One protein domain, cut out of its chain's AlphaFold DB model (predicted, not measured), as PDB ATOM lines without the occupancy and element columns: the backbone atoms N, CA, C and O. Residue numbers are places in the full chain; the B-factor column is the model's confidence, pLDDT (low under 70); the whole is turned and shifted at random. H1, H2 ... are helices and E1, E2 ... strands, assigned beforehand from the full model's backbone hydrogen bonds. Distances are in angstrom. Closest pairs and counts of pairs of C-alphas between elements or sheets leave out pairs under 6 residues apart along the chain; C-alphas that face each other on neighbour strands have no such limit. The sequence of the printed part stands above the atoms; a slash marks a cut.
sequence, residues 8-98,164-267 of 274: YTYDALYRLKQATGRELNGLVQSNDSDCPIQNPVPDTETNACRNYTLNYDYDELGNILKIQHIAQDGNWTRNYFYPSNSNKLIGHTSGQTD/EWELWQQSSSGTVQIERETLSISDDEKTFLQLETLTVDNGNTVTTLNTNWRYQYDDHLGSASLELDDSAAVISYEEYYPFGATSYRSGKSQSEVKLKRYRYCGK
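Overview. This is residues 8 to 98 and 164 to 267 of the 274 residues of an uncharacterized protein of Mesonia sp. K4-1 (UniProt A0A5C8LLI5). Two antiparallel sheets make a wide, open U: a seven-stranded sheet, E6 to E12, curled like part of a barrel, and a five-stranded sheet, E1 to E5, whose strand E2 ends close by edge strand E12. H1 and the tail after it fold back into the hollow of the curled sheet. The printed part has 195 residues with twelve named strands and then one named helix, and each sheet follows chain order. The class is mostly strand, though under half of the residues are in named elements. The whole is loose, with a radius of gyration of the C-alphas of 20.2 A and spans of 60 by 43 by 36 A.

Arrangement. Begin with E1, residues 8 to 10, E2, 16 to 24, E3, 49 to 58, E4, 64 to 71, and E5, 76 to 81; they form a meander, each strand the antiparallel neighbour of the one before. Within hydrogen-bond range are N 9 and O 18, 2.9 A, N 54 and O 19, 2.8 A, N 55 and O 68, 2.8 A, and N 80 and O 65, 2.8 A. A second meander holds E6, residues 165 to 172, E7, 175 to 186, E8, 191 to 201, E9, 211 to 218, E10, 224 to 228, E11, 234 to 240, and E12, 246 to 251. Across its neighbour strands, within hydrogen-bond range are N 168 and O 180, 2.8 A, N 195 and O 183, 2.8 A, N 214 and O 194, 2.8 A, N 217 and O 226, 2.9 A, N 238 and O 225, 2.8 A, and N 247 and O 239, 2.8 A. The sheets form a sandwich, two sheets face to face, over parts 11.7 A centre to centre; the closest C-alphas of E2 and E12 are Glu 23 and Ser 247, 4.6 A. H1, residues 254 to 257, only grazes the larger sheet and is too short for an O i to N i+4 pair; its one O i to N i+3 pair is not within range.

Along the chain. Find C-alpha 8 at (64.265, -35.549, -19.496), where E1 begins its 6.7 A. E2 covers 22.2 A and bends by 54 degrees at residue 21; E3 covers 28.7 A, E4 20.3 A and E5 16.7 A. From C-alpha 165 at (29.304, -37.082, -7.130), E6 runs 23.6 A; E7 covers 33.0 A, bending by 50 degrees at residue 178. E8 to E12 cover 26.7, 21.8, 11.2, 18.1 and 13.6 A, and H1 covers 5.4 A to C-alpha 257 at (38.567, -22.881, -17.930).

Size, cuts and confidence. The two C-alphas farthest apart are those of Ser 84 and Thr 207, 62.2 A. Residues 99 to 163 are not printed, and C-alphas 98 and 164 are 36.7 A apart across this cut. Look at residues 25 to 48 for the long link, E2 to E3. Confidence is under 70 at residues 94 to 97.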
ATOM      1  N   TYR A   8      63.943 -35.369 -20.903       98.25
ATOM      2  CA  TYR A   8      64.265 -35.549 -19.496       98.25
ATOM      3  C   TYR A   8      65.620 -36.242 -19.368       98.25
ATOM      4  O   TYR A   8      65.911 -37.188 -20.099       98.25
ATOM      5  N   THR A   9      66.459 -35.748 -18.463       98.62
ATOM      6  CA  THR A   9      67.746 -36.357 -18.106       98.62
ATOM      7  C   THR A   9      67.739 -36.657 -16.620       98.62
ATOM      8  O   THR A   9      67.318 -35.815 -15.826       98.62
ATOM      9  N   TYR A  10      68.235 -37.830 -16.247       98.69
ATOM     10  CA  TYR A  10      68.229 -38.326 -14.875       98.69
ATOM     11  C   TYR A  10      69.653 -38.600 -14.396       98.69
ATOM     12  O   TYR A  10      70.550 -38.836 -15.210       98.69
ATOM     13  N   ASP A  11      69.864 -38.565 -13.082       97.94
ATOM     14  CA  ASP A  11      71.074 -39.128 -12.482       97.94
ATOM     15  C   ASP A  11      70.975 -40.658 -12.328       97.94
ATOM     16  O   ASP A  11      69.972 -41.282 -12.679       97.94
ATOM     17  N   ALA A  12      72.035 -41.280 -11.804       97.69
ATOM     18  CA  ALA A  12      72.105 -42.730 -11.612       97.69
ATOM     19  C   ALA A  12      71.106 -43.280 -10.573       97.69
ATOM     20  O   ALA A  12      70.912 -44.490 -10.511       97.69
ATOM     21  N   LEU A  13      70.475 -42.414  -9.770       97.69
ATOM     22  CA  LEU A  13      69.416 -42.773  -8.823       97.69
ATOM     23  C   LEU A  13      68.018 -42.527  -9.411       97.69
ATOM     24  O   LEU A  13      67.030 -42.581  -8.684       97.69
ATOM     25  N   TYR A  14      67.935 -42.240 -10.714       97.62
ATOM     26  CA  TYR A  14      66.705 -41.894 -11.424       97.62
ATOM     27  C   TYR A  14      66.025 -40.619 -10.908       97.62
ATOM     28  O   TYR A  14      64.829 -40.419 -11.117       97.62
ATOM     29  N   ARG A  15      66.781 -39.705 -10.286       98.12
ATOM     30  CA  ARG A  15      66.279 -38.368  -9.944       98.12
ATOM     31  C   ARG A  15      66.383 -37.466 -11.167       98.12
ATOM     32  O   ARG A  15      67.401 -37.458 -11.862       98.12
ATOM     33  N   LEU A  16      65.327 -36.705 -11.443       98.50
ATOM     34  CA  LEU A  16      65.256 -35.818 -12.600       98.50
ATOM     35  C   LEU A  16      66.283 -34.685 -12.477       98.50
ATOM     36  O   LEU A  16      66.106 -33.786 -11.674       98.50
ATOM     37  N   LYS A  17      67.337 -34.676 -13.294       98.56
ATOM     38  CA  LYS A  17      68.371 -33.624 -13.289       98.56
ATOM     39  C   LYS A  17      68.058 -32.467 -14.222       98.56
ATOM     40  O   LYS A  17      68.429 -31.333 -13.926       98.56
ATOM     41  N   GLN A  18      67.396 -32.745 -15.341       98.69
ATOM     42  CA  GLN A  18      67.022 -31.724 -16.309       98.69
ATOM     43  C   GLN A  18      65.722 -32.087 -17.017       98.69
ATOM     44  O   GLN A  18      65.539 -33.237 -17.414       98.69
ATOM     45  N   ALA A  19      64.869 -31.093 -17.242       98.56
ATOM     46  CA  ALA A  19      63.722 -31.186 -18.132       98.56
ATOM     47  C   ALA A  19      63.730 -30.033 -19.137       98.56
ATOM     48  O   ALA A  19      63.989 -28.888 -18.779       98.56
ATOM     49  N   THR A  20      63.408 -30.329 -20.389       98.25
ATOM     50  CA  THR A  20      63.146 -29.323 -21.427       98.25
ATOM     51  C   THR A  20      61.715 -29.461 -21.910       98.25
ATOM     52  O   THR A  20      61.161 -30.560 -21.863       98.25
ATOM     53  N   GLY A  21      61.137 -28.365 -22.381       96.81
ATOM     54  CA  GLY A  21      59.786 -28.337 -22.921       96.81
ATOM     55  C   GLY A  21      59.452 -26.958 -23.468       96.81
ATOM     56  O   GLY A  21      60.349 -26.165 -23.778       96.81
ATOM     57  N   ARG A  22      58.155 -26.671 -23.564       94.94
ATOM     58  CA  ARG A  22      57.639 -25.355 -23.936       94.94
ATOM     59  C   ARG A  22      56.744 -24.794 -22.839       94.94
ATOM     60  O   ARG A  22      56.134 -25.531 -22.075       94.94
ATOM     61  N   GLU A  23      56.676 -23.479 -22.787       94.50
ATOM     62  CA  GLU A  23      55.837 -22.733 -21.857       94.50
ATOM     63  C   GLU A  23      55.178 -21.561 -22.576       94.50
ATOM     64  O   GLU A  23      55.622 -21.166 -23.660       94.50
ATOM     65  N   LEU A  24      54.141 -20.989 -21.966       92.62
ATOM     66  CA  LEU A  24      53.548 -19.734 -22.411       92.62
ATOM     67  C   LEU A  24      54.627 -18.643 -22.473       92.62
ATOM     68  O   LEU A  24      55.425 -18.469 -21.549       92.62
ATOM     69  N   ASN A  25      54.671 -17.911 -23.581       91.75
ATOM     70  CA  ASN A  25      55.651 -16.853 -23.756       91.75
ATOM     71  C   ASN A  25      55.457 -15.750 -22.698       91.75
ATOM     72  O   ASN A  25      54.338 -15.315 -22.442       91.75
ATOM     73  N   GLY A  26      56.550 -15.298 -22.078       89.00
ATOM     74  CA  GLY A  26      56.504 -14.297 -21.007       89.00
ATOM     75  C   GLY A  26      56.031 -14.816 -19.643       89.00
ATOM     76  O   GLY A  26      55.852 -14.007 -18.734       89.00
ATOM     77  N   LEU A  27      55.853 -16.133 -19.463       91.12
ATOM     78  CA  LEU A  27      55.506 -16.699 -18.160       91.12
ATOM     79  C   LEU A  27      56.607 -16.390 -17.127       91.12
ATOM     80  O   LEU A  27      57.801 -16.525 -17.399       91.12
ATOM     81  N   VAL A  28      56.202 -15.939 -15.943       90.44
ATOM     82  CA  VAL A  28      57.111 -15.653 -14.823       90.44
ATOM     83  C   VAL A  28      57.231 -16.868 -13.902       90.44
ATOM     84  O   VAL A  28      56.536 -17.869 -14.083       90.44
ATOM     85  N   GLN A  29      58.109 -16.792 -12.900       90.44
ATOM     86  CA  GLN A  29      58.226 -17.837 -11.886       90.44
ATOM     87  C   GLN A  29      56.865 -18.123 -11.231       90.44
ATOM     88  O   GLN A  29      56.227 -17.219 -10.696       90.44
ATOM     89  N   SER A  30      56.446 -19.391 -11.244       88.12
ATOM     90  CA  SER A  30      55.176 -19.820 -10.652       88.12
ATOM     91  C   SER A  30      55.133 -19.565  -9.143       88.12
ATOM     92  O   SER A  30      56.087 -19.880  -8.422       88.12
ATOM     93  N   ASN A  31      54.002 -19.053  -8.671       86.62
ATOM     94  CA  ASN A  31      53.667 -18.852  -7.263       86.62
ATOM     95  C   ASN A  31      52.330 -19.556  -6.940       86.62
ATOM     96  O   ASN A  31      51.928 -20.470  -7.658       86.62
ATOM     97  N   ASP A  32      51.681 -19.174  -5.844       85.19
ATOM     98  CA  ASP A  32      50.383 -19.693  -5.395       85.19
ATOM     99  C   ASP A  32      49.208 -19.318  -6.320       85.19
ATOM    100  O   ASP A  32      48.189 -20.021  -6.371       85.19
ATOM    101  N   SER A  33      49.351 -18.253  -7.113       86.44
ATOM    102  CA  SER A  33      48.332 -17.831  -8.071       86.44
ATOM    103  C   SER A  33      48.191 -18.824  -9.227       86.44
ATOM    104  O   SER A  33      49.124 -19.536  -9.608       86.44
ATOM    105  N   ASP A  34      46.987 -18.898  -9.795       84.94
ATOM    106  CA  ASP A  34      46.736 -19.766 -10.947       84.94
ATOM    107  C   ASP A  34      47.420 -19.217 -12.210       84.94
ATOM    108  O   ASP A  34      47.551 -18.003 -12.389       84.94
ATOM    109  N   CYS A  35      47.830 -20.114 -13.109       84.88
ATOM    110  CA  CYS A  35      48.402 -19.721 -14.391       84.88
ATOM    111  C   CYS A  35      47.352 -18.947 -15.204       84.88
ATOM    112  O   CYS A  35      46.221 -19.429 -15.356       84.88
ATOM    113  N   PRO A  36      47.694 -17.764 -15.746       79.50
ATOM    114  CA  PRO A  36      46.739 -16.960 -16.485       79.50
ATOM    115  C   PRO A  36      46.293 -17.683 -17.760       79.50
ATOM    116  O   PRO A  36      47.079 -18.342 -18.437       79.50
ATOM    117  N   ILE A  37      45.016 -17.519 -18.098       82.00
ATOM    118  CA  ILE A  37      44.437 -17.994 -19.356       82.00
ATOM    119  C   ILE A  37      44.471 -16.808 -20.312       82.00
ATOM    120  O   ILE A  37      43.621 -15.922 -20.225       82.00
ATOM    121  N   GLN A  38      45.501 -16.750 -21.151       73.94
ATOM    122  CA  GLN A  38      45.718 -15.622 -22.066       73.94
ATOM    123  C   GLN A  38      45.286 -15.941 -23.498       73.94
ATOM    124  O   GLN A  38      44.893 -15.035 -24.231       73.94
ATOM    125  N   ASN A  39      45.318 -17.221 -23.876       85.38
ATOM    126  CA  ASN A  39      45.236 -17.623 -25.272       85.38
ATOM    127  C   ASN A  39      43.948 -18.422 -25.541       85.38
ATOM    128  O   ASN A  39      43.535 -19.226 -24.690       85.38
ATOM    129  N   PRO A  40      43.309 -18.216 -26.710       90.00
ATOM    130  CA  PRO A  40      42.167 -19.018 -27.135       90.00
ATOM    131  C   PRO A  40      42.598 -20.462 -27.409       90.00
ATOM    132  O   PRO A  40      43.788 -20.761 -27.514       90.00
ATOM    133  N   VAL A  41      41.623 -21.355 -27.572       89.19
ATOM    134  CA  VAL A  41      41.872 -22.735 -27.998       89.19
ATOM    135  C   VAL A  41      41.102 -23.049 -29.296       89.19
ATOM    136  O   VAL A  41      39.896 -22.802 -29.347       89.19
ATOM    137  N   PRO A  42      41.756 -23.574 -30.353       84.44
ATOM    138  CA  PRO A  42      43.204 -23.706 -30.495       84.44
ATOM    139  C   PRO A  42      43.880 -22.334 -30.590       84.44
ATOM    140  O   PRO A  42      43.343 -21.387 -31.163       84.44
ATOM    141  N   ASP A  43      45.084 -22.252 -30.048       85.56
ATOM    142  CA  ASP A  43      45.908 -21.061 -30.153       85.56
ATOM    143  C   ASP A  43      46.508 -20.957 -31.559       85.56
ATOM    144  O   ASP A  43      47.238 -21.847 -32.012       85.56
ATOM    145  N   THR A  44      46.169 -19.887 -32.273       83.69
ATOM    146  CA  THR A  44      46.613 -19.657 -33.652       83.69
ATOM    147  C   THR A  44      47.888 -18.822 -33.740       83.69
ATOM    148  O   THR A  44      48.435 -18.669 -34.836       83.69
ATOM    149  N   GLU A  45      48.384 -18.287 -32.621       83.12
ATOM    150  CA  GLU A  45      49.541 -17.401 -32.618       83.12
ATOM    151  C   GLU A  45      50.855 -18.175 -32.754       83.12
ATOM    152  O   GLU A  45      51.150 -19.152 -32.061       83.12
ATOM    153  N   THR A  46      51.714 -17.714 -33.661       78.44
ATOM    154  CA  THR A  46      52.965 -18.426 -33.987       78.44
ATOM    155  C   THR A  46      54.053 -18.298 -32.915       78.44
ATOM    156  O   THR A  46      55.018 -19.072 -32.931       78.44
ATOM    157  N   ASN A  47      53.889 -17.350 -31.988       83.19
ATOM    158  CA  ASN A  47      54.807 -16.986 -30.905       83.19
ATOM    159  C   ASN A  47      54.190 -17.176 -29.503       83.19
ATOM    160  O   ASN A  47      54.715 -16.635 -28.530       83.19
ATOM    161  N   ALA A  48      53.101 -17.942 -29.399       86.94
ATOM    162  CA  ALA A  48      52.420 -18.218 -28.138       86.94
ATOM    163  C   ALA A  48      53.311 -18.888 -27.085       86.94
ATOM    164  O   ALA A  48      53.145 -18.664 -25.888       86.94
ATOM    165  N   CYS A  49      54.265 -19.709 -27.528       91.88
ATOM    166  CA  CYS A  49      55.150 -20.455 -26.645       91.88
ATOM    167  C   CYS A  49      56.615 -20.058 -26.832       91.88
ATOM    168  O   CYS A  49      57.037 -19.690 -27.931       91.88
ATOM    169  N   ARG A  50      57.412 -20.264 -25.780       93.69
ATOM    170  CA  ARG A  50      58.882 -20.301 -25.826       93.69
ATOM    171  C   ARG A  50      59.399 -21.631 -25.268       93.69
ATOM    172  O   ARG A  50      58.671 -22.335 -24.576       93.69
ATOM    173  N   ASN A  51      60.640 -21.994 -25.591       95.94
ATOM    174  CA  ASN A  51      61.285 -23.166 -24.991       95.94
ATOM    175  C   ASN A  51      61.797 -22.835 -23.588       95.94
ATOM    176  O   ASN A  51      62.275 -21.721 -23.363       95.94
ATOM    177  N   TYR A  52      61.800 -23.834 -22.710       97.31
ATOM    178  CA  TYR A  52      62.440 -23.753 -21.403       97.31
ATOM    179  C   TYR A  52      63.399 -24.917 -21.152       97.31
ATOM    180  O   TYR A  52      63.306 -25.988 -21.761       97.31
ATOM    181  N   THR A  53      64.315 -24.711 -20.210       98.25
ATOM    182  CA  THR A  53      65.102 -25.754 -19.547       98.25
ATOM    183  C   THR A  53      65.021 -25.561 -18.037       98.25
ATOM    184  O   THR A  53      65.295 -24.475 -17.535       98.25
ATOM    185  N   LEU A  54      64.657 -26.614 -17.314       98.56
ATOM    186  CA  LEU A  54      64.712 -26.698 -15.859       98.56
ATOM    187  C   LEU A  54      65.867 -27.611 -15.465       98.56
ATOM    188  O   LEU A  54      65.891 -28.764 -15.887       98.56
ATOM    189  N   ASN A  55      66.796 -27.115 -14.652       98.69
ATOM    190  CA  ASN A  55      67.846 -27.909 -14.019       98.69
ATOM    191  C   ASN A  55      67.542 -28.061 -12.527       98.69
ATOM    192  O   ASN A  55      67.219 -27.074 -11.860       98.69
ATOM    193  N   TYR A  56      67.696 -29.275 -12.008       98.69
ATOM    194  CA  TYR A  56      67.422 -29.618 -10.616       98.69
ATOM    195  C   TYR A  56      68.702 -30.076  -9.931       98.69
ATOM    196  O   TYR A  56      69.365 -31.004 -10.404       98.69
ATOM    197  N   ASP A  57      69.036 -29.465  -8.799       98.44
ATOM    198  CA  ASP A  57      70.105 -29.931  -7.918       98.44
ATOM    199  C   ASP A  57      69.520 -30.499  -6.633       98.44
ATOM    200  O   ASP A  57      68.543 -29.971  -6.106       98.44
ATOM    201  N   TYR A  58      70.143 -31.569  -6.146       98.56
ATOM    202  CA  TYR A  58      69.714 -32.320  -4.975       98.56
ATOM    203  C   TYR A  58      70.868 -32.449  -3.987       98.56
ATOM    204  O   TYR A  58      72.029 -32.464  -4.407       98.56
ATOM    205  N   ASP A  59      70.550 -32.600  -2.708       96.88
ATOM    206  CA  ASP A  59      71.508 -33.100  -1.725       96.88
ATOM    207  C   ASP A  59      71.640 -34.638  -1.791       96.88
ATOM    208  O   ASP A  59      71.077 -35.316  -2.665       96.88
ATOM    209  N   GLU A  60      72.428 -35.199  -0.874       95.56
ATOM    210  CA  GLU A  60      72.657 -36.645  -0.766       95.56
ATOM    211  C   GLU A  60      71.411 -37.418  -0.300       95.56
ATOM    212  O   GLU A  60      71.296 -38.608  -0.587       95.56
ATOM    213  N   LEU A  61      70.460 -36.749   0.362       96.06
ATOM    214  CA  LEU A  61      69.214 -37.337   0.863       96.06
ATOM    215  C   LEU A  61      68.059 -37.231  -0.145       96.06
ATOM    216  O   LEU A  61      67.014 -37.846   0.048       96.06
ATOM    217  N   GLY A  62      68.253 -36.495  -1.245       96.88
ATOM    218  CA  GLY A  62      67.258 -36.316  -2.299       96.88
ATOM    219  C   GLY A  62      66.374 -35.082  -2.139       96.88
ATOM    220  O   GLY A  62      65.441 -34.922  -2.925       96.88
ATOM    221  N   ASN A  63      66.671 -34.184  -1.198       97.62
ATOM    222  CA  ASN A  63      65.994 -32.894  -1.128       97.62
ATOM    223  C   ASN A  63      66.429 -32.026  -2.312       97.62
ATOM    224  O   ASN A  63      67.619 -31.949  -2.626       97.62
ATOM    225  N   ILE A  64      65.484 -31.354  -2.974       97.62
ATOM    226  CA  ILE A  64      65.803 -30.394  -4.039       97.62
ATOM    227  C   ILE A  64      66.464 -29.182  -3.388       97.62
ATOM    228  O   ILE A  64      65.811 -28.469  -2.645       97.62
ATOM    229  N   LEU A  65      67.727 -28.906  -3.704       96.94
ATOM    230  CA  LEU A  65      68.447 -27.714  -3.248       96.94
ATOM    231  C   LEU A  65      68.185 -26.505  -4.142       96.94
ATOM    232  O   LEU A  65      68.216 -25.361  -3.686       96.94
ATOM    233  N   LYS A  66      67.968 -26.740  -5.438       96.94
ATOM    234  CA  LYS A  66      67.826 -25.662  -6.413       96.94
ATOM    235  C   LYS A  66      67.052 -26.108  -7.640       96.94
ATOM    236  O   LYS A  66      67.293 -27.186  -8.177       96.94
ATOM    237  N   ILE A  67      66.200 -25.210  -8.120       97.31
ATOM    238  CA  ILE A  67      65.602 -25.262  -9.451       97.31
ATOM    239  C   ILE A  67      66.092 -24.039 -10.215       97.31
ATOM    240  O   ILE A  67      65.832 -22.905  -9.808       97.31
ATOM    241  N   GLN A  68      66.800 -24.264 -11.316       97.69
ATOM    242  CA  GLN A  68      67.206 -23.213 -12.241       97.69
ATOM    243  C   GLN A  68      66.370 -23.320 -13.509       97.69
ATOM    244  O   GLN A  68      66.436 -24.325 -14.215       97.69
ATOM    245  N   HIS A  69      65.617 -22.268 -13.803       98.06
ATOM    246  CA  HIS A  69      64.849 -22.125 -15.029       98.06
ATOM    247  C   HIS A  69      65.587 -21.231 -16.018       98.06
ATOM    248  O   HIS A  69      66.109 -20.172 -15.657       98.06
ATOM    249  N   ILE A  70      65.645 -21.692 -17.263       97.69
ATOM    250  CA  ILE A  70      66.284 -21.006 -18.377       97.69
ATOM    251  C   ILE A  70      65.284 -20.929 -19.527       97.69
ATOM    252  O   ILE A  70      64.900 -21.958 -20.084       97.69
ATOM    253  N   ALA A  71      64.914 -19.715 -19.915       96.06
ATOM    254  CA  ALA A  71      64.094 -19.429 -21.083       96.06
ATOM    255  C   ALA A  71      64.485 -18.067 -21.671       96.06
ATOM    256  O   ALA A  71      65.084 -17.227 -21.000       96.06
ATOM    257  N   GLN A  72      64.131 -17.826 -22.933       92.38
ATOM    258  CA  GLN A  72      64.353 -16.519 -23.551       92.38
ATOM    259  C   GLN A  72      63.630 -15.428 -22.744       92.38
ATOM    260  O   GLN A  72      62.407 -15.472 -22.628       92.38
ATOM    261  N   ASP A  73      64.387 -14.478 -22.185       87.81
ATOM    262  CA  ASP A  73      63.882 -13.331 -21.416       87.81
ATOM    263  C   ASP A  73      62.977 -13.719 -20.224       87.81
ATOM    264  O   ASP A  73      61.940 -13.106 -19.978       87.81
ATOM    265  N   GLY A  74      63.330 -14.783 -19.489       88.62
ATOM    266  CA  GLY A  74      62.506 -15.266 -18.369       88.62
ATOM    267  C   GLY A  74      63.210 -16.119 -17.320       88.62
ATOM    268  O   GLY A  74      62.534 -16.828 -16.583       88.62
ATOM    269  N   ASN A  75      64.543 -16.079 -17.255       95.00
ATOM    270  CA  ASN A  75      65.310 -16.910 -16.328       95.00
ATOM    271  C   ASN A  75      64.973 -16.595 -14.867       95.00
ATOM    272  O   ASN A  75      64.921 -15.433 -14.464       95.00
ATOM    273  N   TRP A  76      64.876 -17.635 -14.047       94.75
ATOM    274  CA  TRP A  76      64.779 -17.500 -12.598       94.75
ATOM    275  C   TRP A  76      65.466 -18.670 -11.896       94.75
ATOM    276  O   TRP A  76      65.806 -19.695 -12.487       94.75
ATOM    277  N   THR A  77      65.734 -18.513 -10.604       94.75
ATOM    278  CA  THR A  77      66.302 -19.579  -9.775       94.75
ATOM    279  C   THR A  77      65.619 -19.584  -8.420       94.75
ATOM    280  O   THR A  77      65.510 -18.546  -7.774       94.75
ATOM    281  N   ARG A  78      65.173 -20.764  -7.985       92.75
ATOM    282  CA  ARG A  78      64.663 -21.007  -6.635       92.75
ATOM    283  C   ARG A  78      65.678 -21.853  -5.887       92.75
ATOM    284  O   ARG A  78      65.960 -22.969  -6.315       92.75
ATOM    285  N   ASN A  79      66.211 -21.324  -4.792       94.06
ATOM    286  CA  ASN A  79      67.056 -22.078  -3.865       94.06
ATOM    287  C   ASN A  79      66.203 -22.527  -2.682       94.06
ATOM    288  O   ASN A  79      65.381 -21.741  -2.220       94.06
ATOM    289  N   TYR A  80      66.412 -23.742  -2.201       94.31
ATOM    290  CA  TYR A  80      65.710 -24.336  -1.070       94.31
ATOM    291  C   TYR A  80      66.699 -24.559   0.073       94.31
ATOM    292  O   TYR A  80      67.837 -24.977  -0.154       94.31
ATOM    293  N   PHE A  81      66.270 -24.260   1.296       93.12
ATOM    294  CA  PHE A  81      67.116 -24.303   2.481       93.12
ATOM    295  C   PHE A  81      66.575 -25.311   3.491       93.12
ATOM    296  O   PHE A  81      65.394 -25.289   3.839       93.12
ATOM    297  N   TYR A  82      67.471 -26.158   3.984       93.88
ATOM    298  CA  TYR A  82      67.189 -27.219   4.945       93.88
ATOM    299  C   TYR A  82      68.171 -27.113   6.119       93.88
ATOM    300  O   TYR A  82      69.319 -26.700   5.917       93.88
ATOM    301  N   PRO A  83      67.757 -27.462   7.347       91.94
ATOM    302  CA  PRO A  83      68.677 -27.594   8.468       91.94
ATOM    303  C   PRO A  83      69.543 -28.855   8.309       91.94
ATOM    304  O   PRO A  83      69.191 -29.789   7.597       91.94
ATOM    305  N   SER A  84      70.671 -28.929   9.017       91.50
ATOM    306  CA  SER A  84      71.609 -30.061   8.904       91.50
ATOM    307  C   SER A  84      71.098 -31.383   9.489       91.50
ATOM    308  O   SER A  84      71.705 -32.426   9.262       91.50
ATOM    309  N   ASN A  85      70.020 -31.351  10.273       93.19
ATOM    310  CA  ASN A  85      69.491 -32.492  11.021       93.19
ATOM    311  C   ASN A  85      68.052 -32.874  10.629       93.19
ATOM    312  O   ASN A  85      67.421 -33.651  11.344       93.19
ATOM    313  N   SER A  86      67.499 -32.318   9.544       94.31
ATOM    314  CA  SER A  86      66.132 -32.615   9.102       94.31
ATOM    315  C   SER A  86      65.934 -32.351   7.608       94.31
ATOM    316  O   SER A  86      66.569 -31.469   7.045       94.31
ATOM    317  N   ASN A  87      64.978 -33.057   6.994       96.00
ATOM    318  CA  ASN A  87      64.520 -32.816   5.618       96.00
ATOM    319  C   ASN A  87      63.368 -31.791   5.540       96.00
ATOM    320  O   ASN A  87      62.782 -31.582   4.482       96.00
ATOM    321  N   LYS A  88      63.007 -31.161   6.666       94.94
ATOM    322  CA  LYS A  88      61.983 -30.110   6.717       94.94
ATOM    323  C   LYS A  88      62.511 -28.851   6.022       94.94
ATOM    324  O   LYS A  88      63.519 -28.287   6.446       94.94
ATOM    325  N   LEU A  89      61.836 -28.415   4.960       93.69
ATOM    326  CA  LEU A  89      62.166 -27.175   4.258       93.69
ATOM    327  C   LEU A  89      61.923 -25.991   5.196       93.69
ATOM    328  O   LEU A  89      60.810 -25.863   5.688       93.69
ATOM    329  N   ILE A  90      62.916 -25.134   5.428       91.94
ATOM    330  CA  ILE A  90      62.790 -23.968   6.331       91.94
ATOM    331  C   ILE A  90      62.702 -22.634   5.586       91.94
ATOM    332  O   ILE A  90      62.412 -21.600   6.178       91.94
ATOM    333  N   GLY A  91      62.943 -22.646   4.278       91.00
ATOM    334  CA  GLY A  91      62.825 -21.458   3.445       91.00
ATOM    335  C   GLY A  91      63.161 -21.750   1.995       91.00
ATOM    336  O   GLY A  91      63.834 -22.733   1.675       91.00
ATOM    337  N   HIS A  92      62.724 -20.865   1.109       89.56
ATOM    338  CA  HIS A  92      63.179 -20.846  -0.271       89.56
ATOM    339  C   HIS A  92      63.384 -19.399  -0.729       89.56
ATOM    340  O   HIS A  92      62.613 -18.526  -0.356       89.56
ATOM    341  N   THR A  93      64.416 -19.155  -1.548       77.94
ATOM    342  CA  THR A  93      64.864 -17.811  -1.977       77.94
ATOM    343  C   THR A  93      65.362 -16.941  -0.797       77.94
ATOM    344  O   THR A  93      64.866 -17.021   0.321       77.94
ATOM    345  N   SER A  94      66.441 -16.166  -0.969       57.44
ATOM    346  CA  SER A  94      67.120 -15.517   0.171       57.44
ATOM    347  C   SER A  94      66.235 -14.482   0.880       57.44
ATOM    348  O   SER A  94      65.775 -13.546   0.229       57.44
ATOM    349  N   GLY A  95      66.091 -14.593   2.206       58.47
ATOM    350  CA  GLY A  95      65.437 -13.586   3.057       58.47
ATOM    351  C   GLY A  95      64.051 -13.954   3.599       58.47
ATOM    352  O   GLY A  95      63.497 -13.156   4.346       58.47
ATOM    353  N   GLN A  96      63.511 -15.132   3.267       56.81
ATOM    354  CA  GLN A  96      62.224 -15.628   3.774       56.81
ATOM    355  C   GLN A  96      62.417 -16.767   4.783       56.81
ATOM    356  O   GLN A  96      63.157 -17.718   4.522       56.81
ATOM    357  N   THR A  97      61.755 -16.660   5.935       66.38
ATOM    358  CA  THR A  97      61.856 -17.567   7.092       66.38
ATOM    359  C   THR A  97      60.554 -18.360   7.235       66.38
ATOM    360  O   THR A  97      59.976 -18.419   8.314       66.38
ATOM    361  N   ASP A  98      60.008 -18.890   6.142       73.56
ATOM    362  CA  ASP A  98      58.544 -18.982   6.059       73.56
ATOM    363  C   ASP A  98      58.040 -20.419   5.917       73.56
ATOM    364  O   ASP A  98      57.130 -20.680   5.143       73.56
ATOM    365  N   GLU A 164      31.667 -40.566  -6.625       94.62
ATOM    366  CA  GLU A 164      31.842 -39.885  -7.913       94.62
ATOM    367  C   GLU A 164      31.001 -38.604  -8.062       94.62
ATOM    368  O   GLU A 164      31.097 -37.922  -9.081       94.62
ATOM    369  N   TRP A 165      30.149 -38.274  -7.089       97.62
ATOM    370  CA  TRP A 165      29.304 -37.082  -7.130       97.62
ATOM    371  C   TRP A 165      29.807 -36.007  -6.172       97.62
ATOM    372  O   TRP A 165      30.206 -36.274  -5.036       97.62
ATOM    373  N   GLU A 166      29.731 -34.760  -6.617       98.00
ATOM    374  CA  GLU A 166      30.069 -33.593  -5.823       98.00
ATOM    375  C   GLU A 166      28.980 -32.530  -5.905       98.00
ATOM    376  O   GLU A 166      28.440 -32.254  -6.976       98.00
ATOM    377  N   LEU A 167      28.740 -31.859  -4.780       98.31
ATOM    378  CA  LEU A 167      27.923 -30.653  -4.717       98.31
ATOM    379  C   LEU A 167      28.809 -29.475  -4.373       98.31
ATOM    380  O   LEU A 167      29.486 -29.502  -3.348       98.31
ATOM    381  N   TRP A 168      28.758 -28.426  -5.179       97.69
ATOM    382  CA  TRP A 168      29.378 -27.148  -4.875       97.69
ATOM    383  C   TRP A 168      28.331 -26.060  -4.733       97.69
ATOM    384  O   TRP A 168      27.472 -25.900  -5.594       97.69
ATOM    385  N   GLN A 169      28.440 -25.272  -3.672       98.00
ATOM    386  CA  GLN A 169      27.558 -24.152  -3.387       98.00
ATOM    387  C   GLN A 169      28.373 -22.911  -3.050       98.00
ATOM    388  O   GLN A 169      29.257 -22.944  -2.196       98.00
ATOM    389  N   GLN A 170      28.009 -21.779  -3.643       97.75
ATOM    390  CA  GLN A 170      28.373 -20.463  -3.137       97.75
ATOM    391  C   GLN A 170      27.137 -19.818  -2.522       97.75
ATOM    392  O   GLN A 170      26.115 -19.659  -3.182       97.75
ATOM    393  N   SER A 171      27.253 -19.374  -1.276       98.06
ATOM    394  CA  SER A 171      26.222 -18.619  -0.570       98.06
ATOM    395  C   SER A 171      26.726 -17.238  -0.171       98.06
ATOM    396  O   SER A 171      27.913 -17.046   0.089       98.06
ATOM    397  N   SER A 172      25.805 -16.278  -0.129       97.31
ATOM    398  CA  SER A 172      26.028 -14.932   0.394       97.31
ATOM    399  C   SER A 172      25.000 -14.667   1.485       97.31
ATOM    400  O   SER A 172      23.799 -14.807   1.250       97.31
ATOM    401  N   SER A 173      25.461 -14.330   2.691       94.69
ATOM    402  CA  SER A 173      24.598 -14.065   3.854       94.69
ATOM    403  C   SER A 173      23.579 -15.187   4.119       94.69
ATOM    404  O   SER A 173      22.411 -14.933   4.405       94.69
ATOM    405  N   GLY A 174      24.015 -16.443   3.979       93.38
ATOM    406  CA  GLY A 174      23.199 -17.638   4.227       93.38
ATOM    407  C   GLY A 174      22.266 -18.057   3.087       93.38
ATOM    408  O   GLY A 174      21.669 -19.124   3.172       93.38
ATOM    409  N   THR A 175      22.163 -17.277   2.006       96.75
ATOM    410  CA  THR A 175      21.370 -17.651   0.823       96.75
ATOM    411  C   THR A 175      22.282 -18.217  -0.258       96.75
ATOM    412  O   THR A 175      23.216 -17.531  -0.685       96.75
ATOM    413  N   VAL A 176      22.018 -19.444  -0.718       98.25
ATOM    414  CA  VAL A 176      22.724 -20.053  -1.860       98.25
ATOM    415  C   VAL A 176      22.488 -19.190  -3.094       98.25
ATOM    416  O   VAL A 176      21.349 -18.909  -3.437       98.25
ATOM    417  N   GLN A 177      23.567 -18.725  -3.713       98.19
ATOM    418  CA  GLN A 177      23.547 -17.912  -4.928       98.19
ATOM    419  C   GLN A 177      23.833 -18.758  -6.160       98.19
ATOM    420  O   GLN A 177      23.220 -18.545  -7.197       98.19
ATOM    421  N   ILE A 178      24.768 -19.700  -6.040       97.81
ATOM    422  CA  ILE A 178      25.171 -20.583  -7.127       97.81
ATOM    423  C   ILE A 178      25.288 -21.988  -6.560       97.81
ATOM    424  O   ILE A 178      25.868 -22.167  -5.488       97.81
ATOM    425  N   GLU A 179      24.768 -22.965  -7.286       98.31
ATOM    426  CA  GLU A 179      24.911 -24.381  -6.969       98.31
ATOM    427  C   GLU A 179      25.245 -25.154  -8.239       98.31
ATOM    428  O   GLU A 179      24.634 -24.935  -9.289       98.31
ATOM    429  N   ARG A 180      26.244 -26.028  -8.145       97.62
ATOM    430  CA  ARG A 180      26.646 -26.930  -9.219       97.62
ATOM    431  C   ARG A 180      26.784 -28.338  -8.682       97.62
ATOM    432  O   ARG A 180      27.465 -28.550  -7.680       97.62
ATOM    433  N   GLU A 181      26.212 -29.280  -9.406       98.12
ATOM    434  CA  GLU A 181      26.485 -30.697  -9.226       98.12
ATOM    435  C   GLU A 181      27.519 -31.151 -10.253       98.12
ATOM    436  O   GLU A 181      27.486 -30.732 -11.414       98.12
ATOM    437  N   THR A 182      28.437 -32.011  -9.831       97.94
ATOM    438  CA  THR A 182      29.412 -32.655 -10.709       97.94
ATOM    439  C   THR A 182      29.304 -34.159 -10.530       97.94
ATOM    440  O   THR A 182      29.448 -34.642  -9.413       97.94
ATOM    441  N   LEU A 183      29.078 -34.898 -11.614       97.88
ATOM    442  CA  LEU A 183      29.215 -36.353 -11.638       97.88
ATOM    443  C   LEU A 183      30.458 -36.719 -12.448       97.88
ATOM    444  O   LEU A 183      30.550 -36.389 -13.630       97.88
ATOM    445  N   SER A 184      31.395 -37.403 -11.813       96.75
ATOM    446  CA  SER A 184      32.557 -37.999 -12.459       96.75
ATOM    447  C   SER A 184      32.199 -39.392 -12.979       96.75
ATOM    448  O   SER A 184      31.463 -40.146 -12.345       96.75
ATOM    449  N   ILE A 185      32.686 -39.726 -14.168       96.38
ATOM    450  CA  ILE A 185      32.636 -41.082 -14.708       96.38
ATOM    451  C   ILE A 185      34.069 -41.541 -14.907       96.38
ATOM    452  O   ILE A 185      34.869 -40.890 -15.589       96.38
ATOM    453  N   SER A 186      34.356 -42.676 -14.288       92.88
ATOM    454  CA  SER A 186      35.677 -43.272 -14.220       92.88
ATOM    455  C   SER A 186      35.643 -44.682 -14.810       92.88
ATOM    456  O   SER A 186      34.615 -45.361 -14.750       92.88
ATOM    457  N   ASP A 187      36.744 -45.099 -15.423       88.88
ATOM    458  CA  ASP A 187      37.023 -46.509 -15.693       88.88
ATOM    459  C   ASP A 187      37.861 -47.097 -14.541       88.88
ATOM    460  O   ASP A 187      37.967 -46.495 -13.470       88.88
ATOM    461  N   ASP A 188      38.436 -48.284 -14.737       84.38
ATOM    462  CA  ASP A 188      39.260 -48.941 -13.715       84.38
ATOM    463  C   ASP A 188      40.588 -48.201 -13.434       84.38
ATOM    464  O   ASP A 188      41.285 -48.538 -12.474       84.38
ATOM    465  N   GLU A 189      40.958 -47.207 -14.250       82.12
ATOM    466  CA  GLU A 189      42.215 -46.463 -14.139       82.12
ATOM    467  C   GLU A 189      42.006 -45.000 -13.724       82.12
ATOM    468  O   GLU A 189      42.771 -44.483 -12.903       82.12
ATOM    469  N   LYS A 190      41.004 -44.310 -14.285       85.25
ATOM    470  CA  LYS A 190      40.858 -42.850 -14.155       85.25
ATOM    471  C   LYS A 190      39.457 -42.323 -14.445       85.25
ATOM    472  O   LYS A 190      38.667 -42.921 -15.169       85.25
ATOM    473  N   THR A 191      39.203 -41.104 -13.970       90.06
ATOM    474  CA  THR A 191      38.088 -40.270 -14.432       90.06
ATOM    475  C   THR A 191      38.367 -39.754 -15.841       90.06
ATOM    476  O   THR A 191      39.368 -39.079 -16.070       90.06
ATOM    477  N   PHE A 192      37.469 -40.044 -16.781       93.19
ATOM    478  CA  PHE A 192      37.591 -39.608 -18.178       93.19
ATOM    479  C   PHE A 192      36.474 -38.648 -18.608       93.19
ATOM    480  O   PHE A 192      36.538 -38.072 -19.694       93.19
ATOM    481  N   LEU A 193      35.443 -38.461 -17.781       96.56
ATOM    482  CA  LEU A 193      34.340 -37.547 -18.057       96.56
ATOM    483  C   LEU A 193      33.832 -36.916 -16.763       96.56
ATOM    484  O   LEU A 193      33.584 -37.613 -15.783       96.56
ATOM    485  N   GLN A 194      33.619 -35.603 -16.788       96.81
ATOM    486  CA  GLN A 194      32.874 -34.885 -15.757       96.81
ATOM    487  C   GLN A 194      31.618 -34.262 -16.362       96.81
ATOM    488  O   GLN A 194      31.664 -33.634 -17.419       96.81
ATOM    489  N   LEU A 195      30.491 -34.457 -15.688       97.44
ATOM    490  CA  LEU A 195      29.195 -33.892 -16.034       97.44
ATOM    491  C   LEU A 195      28.868 -32.801 -15.023       97.44
ATOM    492  O   LEU A 195      28.547 -33.098 -13.874       97.44
ATOM    493  N   GLU A 196      28.961 -31.543 -15.437       96.38
ATOM    494  CA  GLU A 196      28.706 -30.393 -14.571       96.38
ATOM    495  C   GLU A 196      27.344 -29.779 -14.871       96.38
ATOM    496  O   GLU A 196      27.093 -29.326 -15.984       96.38
ATOM    497  N   THR A 197      26.468 -29.715 -13.874       97.50
ATOM    498  CA  THR A 197      25.121 -29.156 -14.027       97.50
ATOM    499  C   THR A 197      24.928 -27.996 -13.064       97.50
ATOM    500  O   THR A 197      25.073 -28.155 -11.855       97.50
ATOM    501  N   LEU A 198      24.593 -26.819 -13.596       97.25
ATOM    502  CA  LEU A 198      24.209 -25.654 -12.795       97.25
ATOM    503  C   LEU A 198      22.746 -25.804 -12.360       97.25
ATOM    504  O   LEU A 198      21.852 -25.830 -13.205       97.25
ATOM    505  N   THR A 199      22.506 -25.899 -11.055       98.19
ATOM    506  CA  THR A 199      21.176 -26.155 -10.473       98.19
ATOM    507  C   THR A 199      20.582 -24.921  -9.799       98.19
ATOM    508  O   THR A 199      19.358 -24.769  -9.763       98.19
ATOM    509  N   VAL A 200      21.422 -23.988  -9.336       98.31
ATOM    510  CA  VAL A 200      21.014 -22.665  -8.839       98.31
ATOM    511  C   VAL A 200      21.884 -21.592  -9.481       98.31
ATOM    512  O   VAL A 200      23.109 -21.717  -9.493       98.31
ATOM    513  N   ASP A 201      21.253 -20.525  -9.970       97.12
ATOM    514  CA  ASP A 201      21.928 -19.333 -10.484       97.12
ATOM    515  C   ASP A 201      21.267 -18.056  -9.957       97.12
ATOM    516  O   ASP A 201      20.040 -17.910  -9.953       97.12
ATOM    517  N   ASN A 202      22.093 -17.130  -9.474       96.00
ATOM    518  CA  ASN A 202      21.678 -15.891  -8.821       96.00
ATOM    519  C   ASN A 202      20.557 -16.089  -7.771       96.00
ATOM    520  O   ASN A 202      19.586 -15.333  -7.717       96.00
ATOM    521  N   GLY A 203      20.655 -17.168  -6.987       97.00
ATOM    522  CA  GLY A 203      19.703 -17.532  -5.933       97.00
ATOM    523  C   GLY A 203      18.389 -18.159  -6.398       97.00
ATOM    524  O   GLY A 203      17.510 -18.397  -5.573       97.00
ATOM    525  N   ASN A 204      18.246 -18.450  -7.692       97.31
ATOM    526  CA  ASN A 204      17.058 -19.080  -8.256       97.31
ATOM    527  C   ASN A 204      17.385 -20.484  -8.761       97.31
ATOM    528  O   ASN A 204      18.410 -20.693  -9.407       97.31
ATOM    529  N   THR A 205      16.489 -21.439  -8.518       97.75
ATOM    530  CA  THR A 205      16.590 -22.772  -9.120       97.75
ATOM    531  C   THR A 205      16.516 -22.667 -10.642       97.75
ATOM    532  O   THR A 205      15.608 -22.039 -11.193       97.75
ATOM    533  N   VAL A 206      17.459 -23.308 -11.326       98.00
ATOM    534  CA  VAL A 206      17.491 -23.395 -12.786       98.00
ATOM    535  C   VAL A 206      16.369 -24.328 -13.246       98.00
ATOM    536  O   VAL A 206      16.322 -25.499 -12.883       98.00
ATOM    537  N   THR A 207      15.435 -23.809 -14.043       96.19
ATOM    538  CA  THR A 207      14.245 -24.565 -14.477       96.19
ATOM    539  C   THR A 207      14.517 -25.504 -15.647       96.19
ATOM    540  O   THR A 207      13.859 -26.532 -15.778       96.19
ATOM    541  N   THR A 208      15.472 -25.153 -16.508       96.38
ATOM    542  CA  THR A 208      15.935 -25.986 -17.623       96.38
ATOM    543  C   THR A 208      17.401 -26.292 -17.399       96.38
ATOM    544  O   THR A 208      18.260 -25.456 -17.674       96.38
ATOM    545  N   LEU A 209      17.673 -27.473 -16.849       96.00
ATOM    546  CA  LEU A 209      19.034 -27.902 -16.560       96.00
ATOM    547  C   LEU A 209      19.821 -28.071 -17.860       96.00
ATOM    548  O   LEU A 209      19.333 -28.655 -18.829       96.00
ATOM    549  N   ASN A 210      21.046 -27.563 -17.851       94.00
ATOM    550  CA  ASN A 210      22.044 -27.821 -18.873       94.00
ATOM    551  C   ASN A 210      23.249 -28.470 -18.190       94.00
ATOM    552  O   ASN A 210      23.745 -27.952 -17.185       94.00
ATOM    553  N   THR A 211      23.670 -29.611 -18.726       95.69
ATOM    554  CA  THR A 211      24.833 -30.354 -18.258       95.69
ATOM    555  C   THR A 211      25.975 -30.135 -19.235       95.69
ATOM    556  O   THR A 211      25.889 -30.542 -20.394       95.69
ATOM    557  N   ASN A 212      27.057 -29.534 -18.753       94.31
ATOM    558  CA  ASN A 212      28.305 -29.404 -19.485       94.31
ATOM    559  C   ASN A 212      29.085 -30.715 -19.380       94.31
ATOM    560  O   ASN A 212      29.421 -31.167 -18.284       94.31
ATOM    561  N   TRP A 213      29.382 -31.313 -20.529       96.94
ATOM    562  CA  TRP A 213      30.198 -32.516 -20.629       96.94
ATOM    563  C   TRP A 213      31.655 -32.099 -20.760       96.94
ATOM    564  O   TRP A 213      31.985 -31.257 -21.589       96.94
ATOM    565  N   ARG A 214      32.526 -32.682 -19.944       96.75
ATOM    566  CA  ARG A 214      33.964 -32.406 -19.947       96.75
ATOM    567  C   ARG A 214      34.719 -33.718 -20.059       96.75
ATOM    568  O   ARG A 214      35.067 -34.324 -19.047       96.75
ATOM    569  N   TYR A 215      34.939 -34.175 -21.286       97.06
ATOM    570  CA  TYR A 215      35.794 -35.330 -21.549       97.06
ATOM    571  C   TYR A 215      37.246 -34.953 -21.286       97.06
ATOM    572  O   TYR A 215      37.733 -33.987 -21.873       97.06
ATOM    573  N   GLN A 216      37.931 -35.708 -20.433       95.81
ATOM    574  CA  GLN A 216      39.309 -35.452 -20.034       95.81
ATOM    575  C   GLN A 216      40.258 -36.444 -20.701       95.81
ATOM    576  O   GLN A 216      40.104 -37.656 -20.583       95.81
ATOM    577  N   TYR A 217      41.260 -35.900 -21.384       95.50
ATOM    578  CA  TYR A 217      42.395 -36.645 -21.914       95.50
ATOM    579  C   TYR A 217      43.637 -36.222 -21.151       95.50
ATOM    580  O   TYR A 217      43.946 -35.033 -21.035       95.50
ATOM    581  N   ASP A 218      44.346 -37.205 -20.641       94.75
ATOM    582  CA  ASP A 218      45.473 -37.073 -19.743       94.75
ATOM    583  C   ASP A 218      46.789 -37.522 -20.388       94.75
ATOM    584  O   ASP A 218      46.834 -38.132 -21.460       94.75
ATOM    585  N   ASP A 219      47.886 -37.179 -19.722       92.75
ATOM    586  CA  ASP A 219      49.204 -37.710 -20.035       92.75
ATOM    587  C   ASP A 219      49.481 -39.044 -19.314       92.75
ATOM    588  O   ASP A 219      48.667 -39.573 -18.562       92.75
ATOM    589  N   HIS A 220      50.677 -39.597 -19.522       91.44
ATOM    590  CA  HIS A 220      51.111 -40.858 -18.908       91.44
ATOM    591  C   HIS A 220      51.157 -40.873 -17.363       91.44
ATOM    592  O   HIS A 220      51.347 -41.944 -16.792       91.44
ATOM    593  N   LEU A 221      51.035 -39.722 -16.690       92.12
ATOM    594  CA  LEU A 221      50.963 -39.612 -15.227       92.12
ATOM    595  C   LEU A 221      49.527 -39.385 -14.732       92.12
ATOM    596  O   LEU A 221      49.318 -39.201 -13.533       92.12
ATOM    597  N   GLY A 222      48.547 -39.364 -15.637       93.44
ATOM    598  CA  GLY A 222      47.160 -39.041 -15.323       93.44
ATOM    599  C   GLY A 222      46.892 -37.540 -15.212       93.44
ATOM    600  O   GLY A 222      45.862 -37.140 -14.676       93.44
ATOM    601  N   SER A 223      47.804 -36.670 -15.661       95.44
ATOM    602  CA  SER A 223      47.560 -35.224 -15.628       95.44
ATOM    603  C   SER A 223      46.594 -34.826 -16.736       95.44
ATOM    604  O   SER A 223      46.914 -35.016 -17.905       95.44
ATOM    605  N   ALA A 224      45.446 -34.238 -16.399       94.75
ATOM    606  CA  ALA A 224      44.429 -33.846 -17.373       94.75
ATOM    607  C   ALA A 224      44.962 -32.743 -18.304       94.75
ATOM    608  O   ALA A 224      45.091 -31.589 -17.896       94.75
ATOM    609  N   SER A 225      45.256 -33.063 -19.561       95.12
ATOM    610  CA  SER A 225      45.850 -32.130 -20.523       95.12
ATOM    611  C   SER A 225      44.820 -31.468 -21.428       95.12
ATOM    612  O   SER A 225      44.938 -30.279 -21.692       95.12
ATOM    613  N   LEU A 226      43.807 -32.195 -21.897       95.88
ATOM    614  CA  LEU A 226      42.825 -31.701 -22.867       95.88
ATOM    615  C   LEU A 226      41.402 -31.971 -22.371       95.88
ATOM    616  O   LEU A 226      41.087 -33.094 -21.986       95.88
ATOM    617  N   GLU A 227      40.549 -30.948 -22.417       96.88
ATOM    618  CA  GLU A 227      39.113 -31.064 -22.156       96.88
ATOM    619  C   GLU A 227      38.314 -30.839 -23.443       96.88
ATOM    620  O   GLU A 227      38.535 -29.838 -24.131       96.88
ATOM    621  N   LEU A 228      37.369 -31.732 -23.748       96.88
ATOM    622  CA  LEU A 228      36.429 -31.601 -24.869       96.88
ATOM    623  C   LEU A 228      34.977 -31.576 -24.379       96.88
ATOM    624  O   LEU A 228      34.653 -32.236 -23.389       96.88
ATOM    625  N   ASP A 229      34.111 -30.862 -25.100       95.94
ATOM    626  CA  ASP A 229      32.660 -30.927 -24.901       95.94
ATOM    627  C   ASP A 229      32.016 -32.121 -25.630       95.94
ATOM    628  O   ASP A 229      32.689 -32.918 -26.290       95.94
ATOM    629  N   ASP A 230      30.699 -32.274 -25.495       96.00
ATOM    630  CA  ASP A 230      29.901 -33.344 -26.107       96.00
ATOM    631  C   ASP A 230      29.885 -33.306 -27.642       96.00
ATOM    632  O   ASP A 230      29.607 -34.319 -28.287       96.00
ATOM    633  N   SER A 231      30.247 -32.169 -28.237       96.38
ATOM    634  CA  SER A 231      30.430 -32.014 -29.682       96.38
ATOM    635  C   SER A 231      31.871 -32.268 -30.146       96.38
ATOM    636  O   SER A 231      32.186 -32.070 -31.322       96.38
ATOM    637  N   ALA A 232      32.743 -32.715 -29.234       95.31
ATOM    638  CA  ALA A 232      34.189 -32.845 -29.412       95.31
ATOM    639  C   ALA A 232      34.912 -31.511 -29.689       95.31
ATOM    640  O   ALA A 232      36.041 -31.508 -30.190       95.31
ATOM    641  N   ALA A 233      34.298 -30.372 -29.355       95.06
ATOM    642  CA  ALA A 233      34.974 -29.085 -29.424       95.06
ATOM    643  C   ALA A 233      35.862 -28.885 -28.190       95.06
ATOM    644  O   ALA A 233      35.541 -29.316 -27.083       95.06
ATOM    645  N   VAL A 234      37.007 -28.227 -28.380       95.25
ATOM    646  CA  VAL A 234      37.983 -28.050 -27.303       95.25
ATOM    647  C   VAL A 234      37.496 -27.013 -26.290       95.25
ATOM    648  O   VAL A 234      37.190 -25.874 -26.643       95.25
ATOM    649  N   ILE A 235      37.478 -27.406 -25.019       94.75
ATOM    650  CA  ILE A 235      37.182 -26.544 -23.873       94.75
ATOM    651  C   ILE A 235      38.473 -25.900 -23.365       94.75
ATOM    652  O   ILE A 235      38.561 -24.673 -23.253       94.75
ATOM    653  N   SER A 236      39.479 -26.720 -23.056       94.88
ATOM    654  CA  SER A 236      40.756 -26.267 -22.506       94.88
ATOM    655  C   SER A 236      41.906 -27.188 -22.904       94.88
ATOM    656  O   SER A 236      41.704 -28.367 -23.192       94.88
ATOM    657  N   TYR A 237      43.117 -26.636 -22.916       94.75
ATOM    658  CA  TYR A 237      44.354 -27.395 -23.049       94.75
ATOM    659  C   TYR A 237      45.402 -26.858 -22.067       94.75
ATOM    660  O   TYR A 237      45.580 -25.641 -21.952       94.75
ATOM    661  N   GLU A 238      46.081 -27.750 -21.354       94.75
ATOM    662  CA  GLU A 238      47.019 -27.434 -20.280       94.75
ATOM    663  C   GLU A 238      48.244 -28.360 -20.320       94.75
ATOM    664  O   GLU A 238      48.119 -29.573 -20.481       94.75
ATOM    665  N   GLU A 239      49.431 -27.778 -20.157       95.00
ATOM    666  CA  GLU A 239      50.705 -28.488 -20.020       95.00
ATOM    667  C   GLU A 239      51.327 -28.172 -18.660       95.00
ATOM    668  O   GLU A 239      51.135 -27.083 -18.107       95.00
ATOM    669  N   TYR A 240      52.105 -29.116 -18.134       96.38
ATOM    670  CA  TYR A 240      52.696 -29.032 -16.804       96.38
ATOM    671  C   TYR A 240      54.224 -29.121 -16.866       96.38
ATOM    672  O   TYR A 240      54.806 -29.907 -17.615       96.38
ATOM    673  N   TYR A 241      54.884 -28.351 -16.006       96.50
ATOM    674  CA  TYR A 241      56.249 -28.632 -15.588       96.50
ATOM    675  C   TYR A 241      56.307 -29.961 -14.815       96.50
ATOM    676  O   TYR A 241      55.304 -30.387 -14.241       96.50
ATOM    677  N   PRO A 242      57.494 -30.585 -14.687       96.94
ATOM    678  CA  PRO A 242      57.634 -31.920 -14.091       96.94
ATOM    679  C   PRO A 242      57.144 -32.082 -12.645       96.94
ATOM    680  O   PRO A 242      56.952 -33.203 -12.202       96.94
ATOM    681  N   PHE A 243      56.999 -30.986 -11.894       95.94
ATOM    682  CA  PHE A 243      56.502 -30.996 -10.513       95.94
ATOM    683  C   PHE A 243      55.136 -30.296 -10.382       95.94
ATOM    684  O   PHE A 243      54.804 -29.763  -9.329       95.94
ATOM    685  N   GLY A 244      54.350 -30.269 -11.463       94.75
ATOM    686  CA  GLY A 244      52.914 -29.976 -11.439       94.75
ATOM    687  C   GLY A 244      52.485 -28.524 -11.621       94.75
ATOM    688  O   GLY A 244      51.302 -28.265 -11.829       94.75
ATOM    689  N   ALA A 245      53.414 -27.566 -11.608       94.44
ATOM    690  CA  ALA A 245      53.092 -26.194 -11.999       94.44
ATOM    691  C   ALA A 245      52.740 -26.134 -13.496       94.44
ATOM    692  O   ALA A 245      53.420 -26.742 -14.315       94.44
ATOM    693  N   THR A 246      51.706 -25.384 -13.865       95.00
ATOM    694  CA  THR A 246      51.295 -25.209 -15.264       95.00
ATOM    695  C   THR A 246      52.371 -24.456 -16.058       95.00
ATOM    696  O   THR A 246      52.771 -23.357 -15.669       95.00
ATOM    697  N   SER A 247      52.836 -25.029 -17.171       94.56
ATOM    698  CA  SER A 247      53.782 -24.389 -18.099       94.56
ATOM    699  C   SER A 247      53.066 -23.669 -19.242       94.56
ATOM    700  O   SER A 247      53.553 -22.656 -19.740       94.56
ATOM    701  N   TYR A 248      51.896 -24.154 -19.656       93.12
ATOM    702  CA  TYR A 248      51.080 -23.547 -20.703       93.12
ATOM    703  C   TYR A 248      49.601 -23.828 -20.446       93.12
ATOM    704  O   TYR A 248      49.242 -24.925 -20.025       93.12
ATOM    705  N   ARG A 249      48.734 -22.848 -20.722       91.25
ATOM    706  CA  ARG A 249      47.283 -23.011 -20.609       91.25
ATOM    707  C   ARG A 249      46.556 -22.171 -21.647       91.25
ATOM    708  O   ARG A 249      46.848 -20.989 -21.816       91.25
ATOM    709  N   SER A 250      45.572 -22.779 -22.291       92.06
ATOM    710  CA  SER A 250      44.671 -22.139 -23.249       92.06
ATOM    711  C   SER A 250      43.250 -22.649 -23.034       92.06
ATOM    712  O   SER A 250      43.044 -23.718 -22.450       92.06
ATOM    713  N   GLY A 251      42.254 -21.898 -23.493       92.06
ATOM    714  CA  GLY A 251      40.889 -22.406 -23.486       92.06
ATOM    715  C   GLY A 251      39.855 -21.472 -24.091       92.06
ATOM    716  O   GLY A 251      40.164 -20.363 -24.523       92.06
ATOM    717  N   LYS A 252      38.611 -21.954 -24.139       87.94
ATOM    718  CA  LYS A 252      37.483 -21.319 -24.835       87.94
ATOM    719  C   LYS A 252      37.113 -19.960 -24.241       87.94
ATOM    720  O   LYS A 252      36.837 -19.014 -24.972       87.94
ATOM    721  N   SER A 253      37.111 -19.858 -22.913       85.81
ATOM    722  CA  SER A 253      36.909 -18.609 -22.177       85.81
ATOM    723  C   SER A 253      37.476 -18.720 -20.762       85.81
ATOM    724  O   SER A 253      37.637 -19.816 -20.221       85.81
ATOM    725  N   GLN A 254      37.740 -17.581 -20.120       84.19
ATOM    726  CA  GLN A 254      38.229 -17.583 -18.742       84.19
ATOM    727  C   GLN A 254      37.224 -18.219 -17.770       84.19
ATOM    728  O   GLN A 254      37.636 -18.918 -16.847       84.19
ATOM    729  N   SER A 255      35.921 -17.989 -17.963       84.75
ATOM    730  CA  SER A 255      34.876 -18.558 -17.105       84.75
ATOM    731  C   SER A 255      34.825 -20.078 -17.207       84.75
ATOM    732  O   SER A 255      34.699 -20.743 -16.187       84.75
ATOM    733  N   GLU A 256      34.984 -20.621 -18.415       86.00
ATOM    734  CA  GLU A 256      34.891 -22.059 -18.657       86.00
ATOM    735  C   GLU A 256      36.118 -22.809 -18.133       86.00
ATOM    736  O   GLU A 256      36.009 -23.867 -17.516       86.00
ATOM    737  N   VAL A 257      37.308 -22.243 -18.333       84.50
ATOM    738  CA  VAL A 257      38.567 -22.881 -17.930       84.50
ATOM    739  C   VAL A 257      38.774 -22.820 -16.414       84.50
ATOM    740  O   VAL A 257      39.400 -23.713 -15.843       84.50
ATOM    741  N   LYS A 258      38.222 -21.806 -15.733       85.88
ATOM    742  CA  LYS A 258      38.251 -21.700 -14.264       85.88
ATOM    743  C   LYS A 258      37.507 -22.832 -13.555       85.88
ATOM    744  O   LYS A 258      37.825 -23.105 -12.403       85.88
ATOM    745  N   LEU A 259      36.564 -23.492 -14.229       87.88
ATOM    746  CA  LEU A 259      35.843 -24.640 -13.676       87.88
ATOM    747  C   LEU A 259      36.701 -25.919 -13.646       87.88
ATOM    748  O   LEU A 259      36.415 -26.825 -12.869       87.88
ATOM    749  N   LYS A 260      37.806 -25.986 -14.408       92.12
ATOM    750  CA  LYS A 260      38.728 -27.131 -14.377       92.12
ATOM    751  C   LYS A 260      39.498 -27.196 -13.052       92.12
ATOM    752  O   LYS A 260      40.441 -26.423 -12.813       92.12
ATOM    753  N   ARG A 261      39.129 -28.173 -12.223       91.19
ATOM    754  CA  ARG A 261      39.703 -28.411 -10.887       91.19
ATOM    755  C   ARG A 261      40.741 -29.524 -10.857       91.19
ATOM    756  O   ARG A 261      41.812 -29.328 -10.290       91.19
ATOM    757  N   TYR A 262      40.442 -30.656 -11.488       93.06
ATOM    758  CA  TYR A 262      41.343 -31.805 -11.575       93.06
ATOM    759  C   TYR A 262      42.372 -31.576 -12.683       93.06
ATOM    760  O   TYR A 262      42.020 -31.265 -13.822       93.06
ATOM    761  N   ARG A 263      43.655 -31.615 -12.316       94.56
ATOM    762  CA  ARG A 263      44.760 -31.157 -13.167       94.56
ATOM    763  C   ARG A 263      45.916 -32.149 -13.126       94.56
ATOM    764  O   ARG A 263      45.831 -33.206 -13.738       94.56
ATOM    765  N   TYR A 264      46.983 -31.821 -12.407       95.75
ATOM    766  CA  TYR A 264      48.202 -32.617 -12.350       95.75
ATOM    767  C   TYR A 264      47.973 -33.944 -11.613       95.75
ATOM    768  O   TYR A 264      47.412 -33.952 -10.516       95.75
ATOM    769  N   CYS A 265      48.385 -35.057 -12.228       94.81
ATOM    770  CA  CYS A 265      48.152 -36.427 -11.752       94.81
ATOM    771  C   CYS A 265      46.692 -36.711 -11.336       94.81
ATOM    772  O   CYS A 265      46.445 -37.389 -10.334       94.81
ATOM    773  N   GLY A 266      45.723 -36.112 -12.035       92.56
ATOM    774  CA  GLY A 266      44.296 -36.271 -11.751       92.56
ATOM    775  C   GLY A 266      43.864 -35.713 -10.392       92.56
ATOM    776  O   GLY A 266      42.803 -36.073  -9.893       92.56
ATOM    777  N   LYS A 267      44.679 -34.867  -9.748       93.69
ATOM    778  CA  LYS A 267      44.367 -34.276  -8.440       93.69
ATOM    779  C   LYS A 267      43.782 -32.880  -8.580       93.69
ATOM    780  O   LYS A 267      44.107 -32.131  -9.504       93.69
TER     781      LYS A 267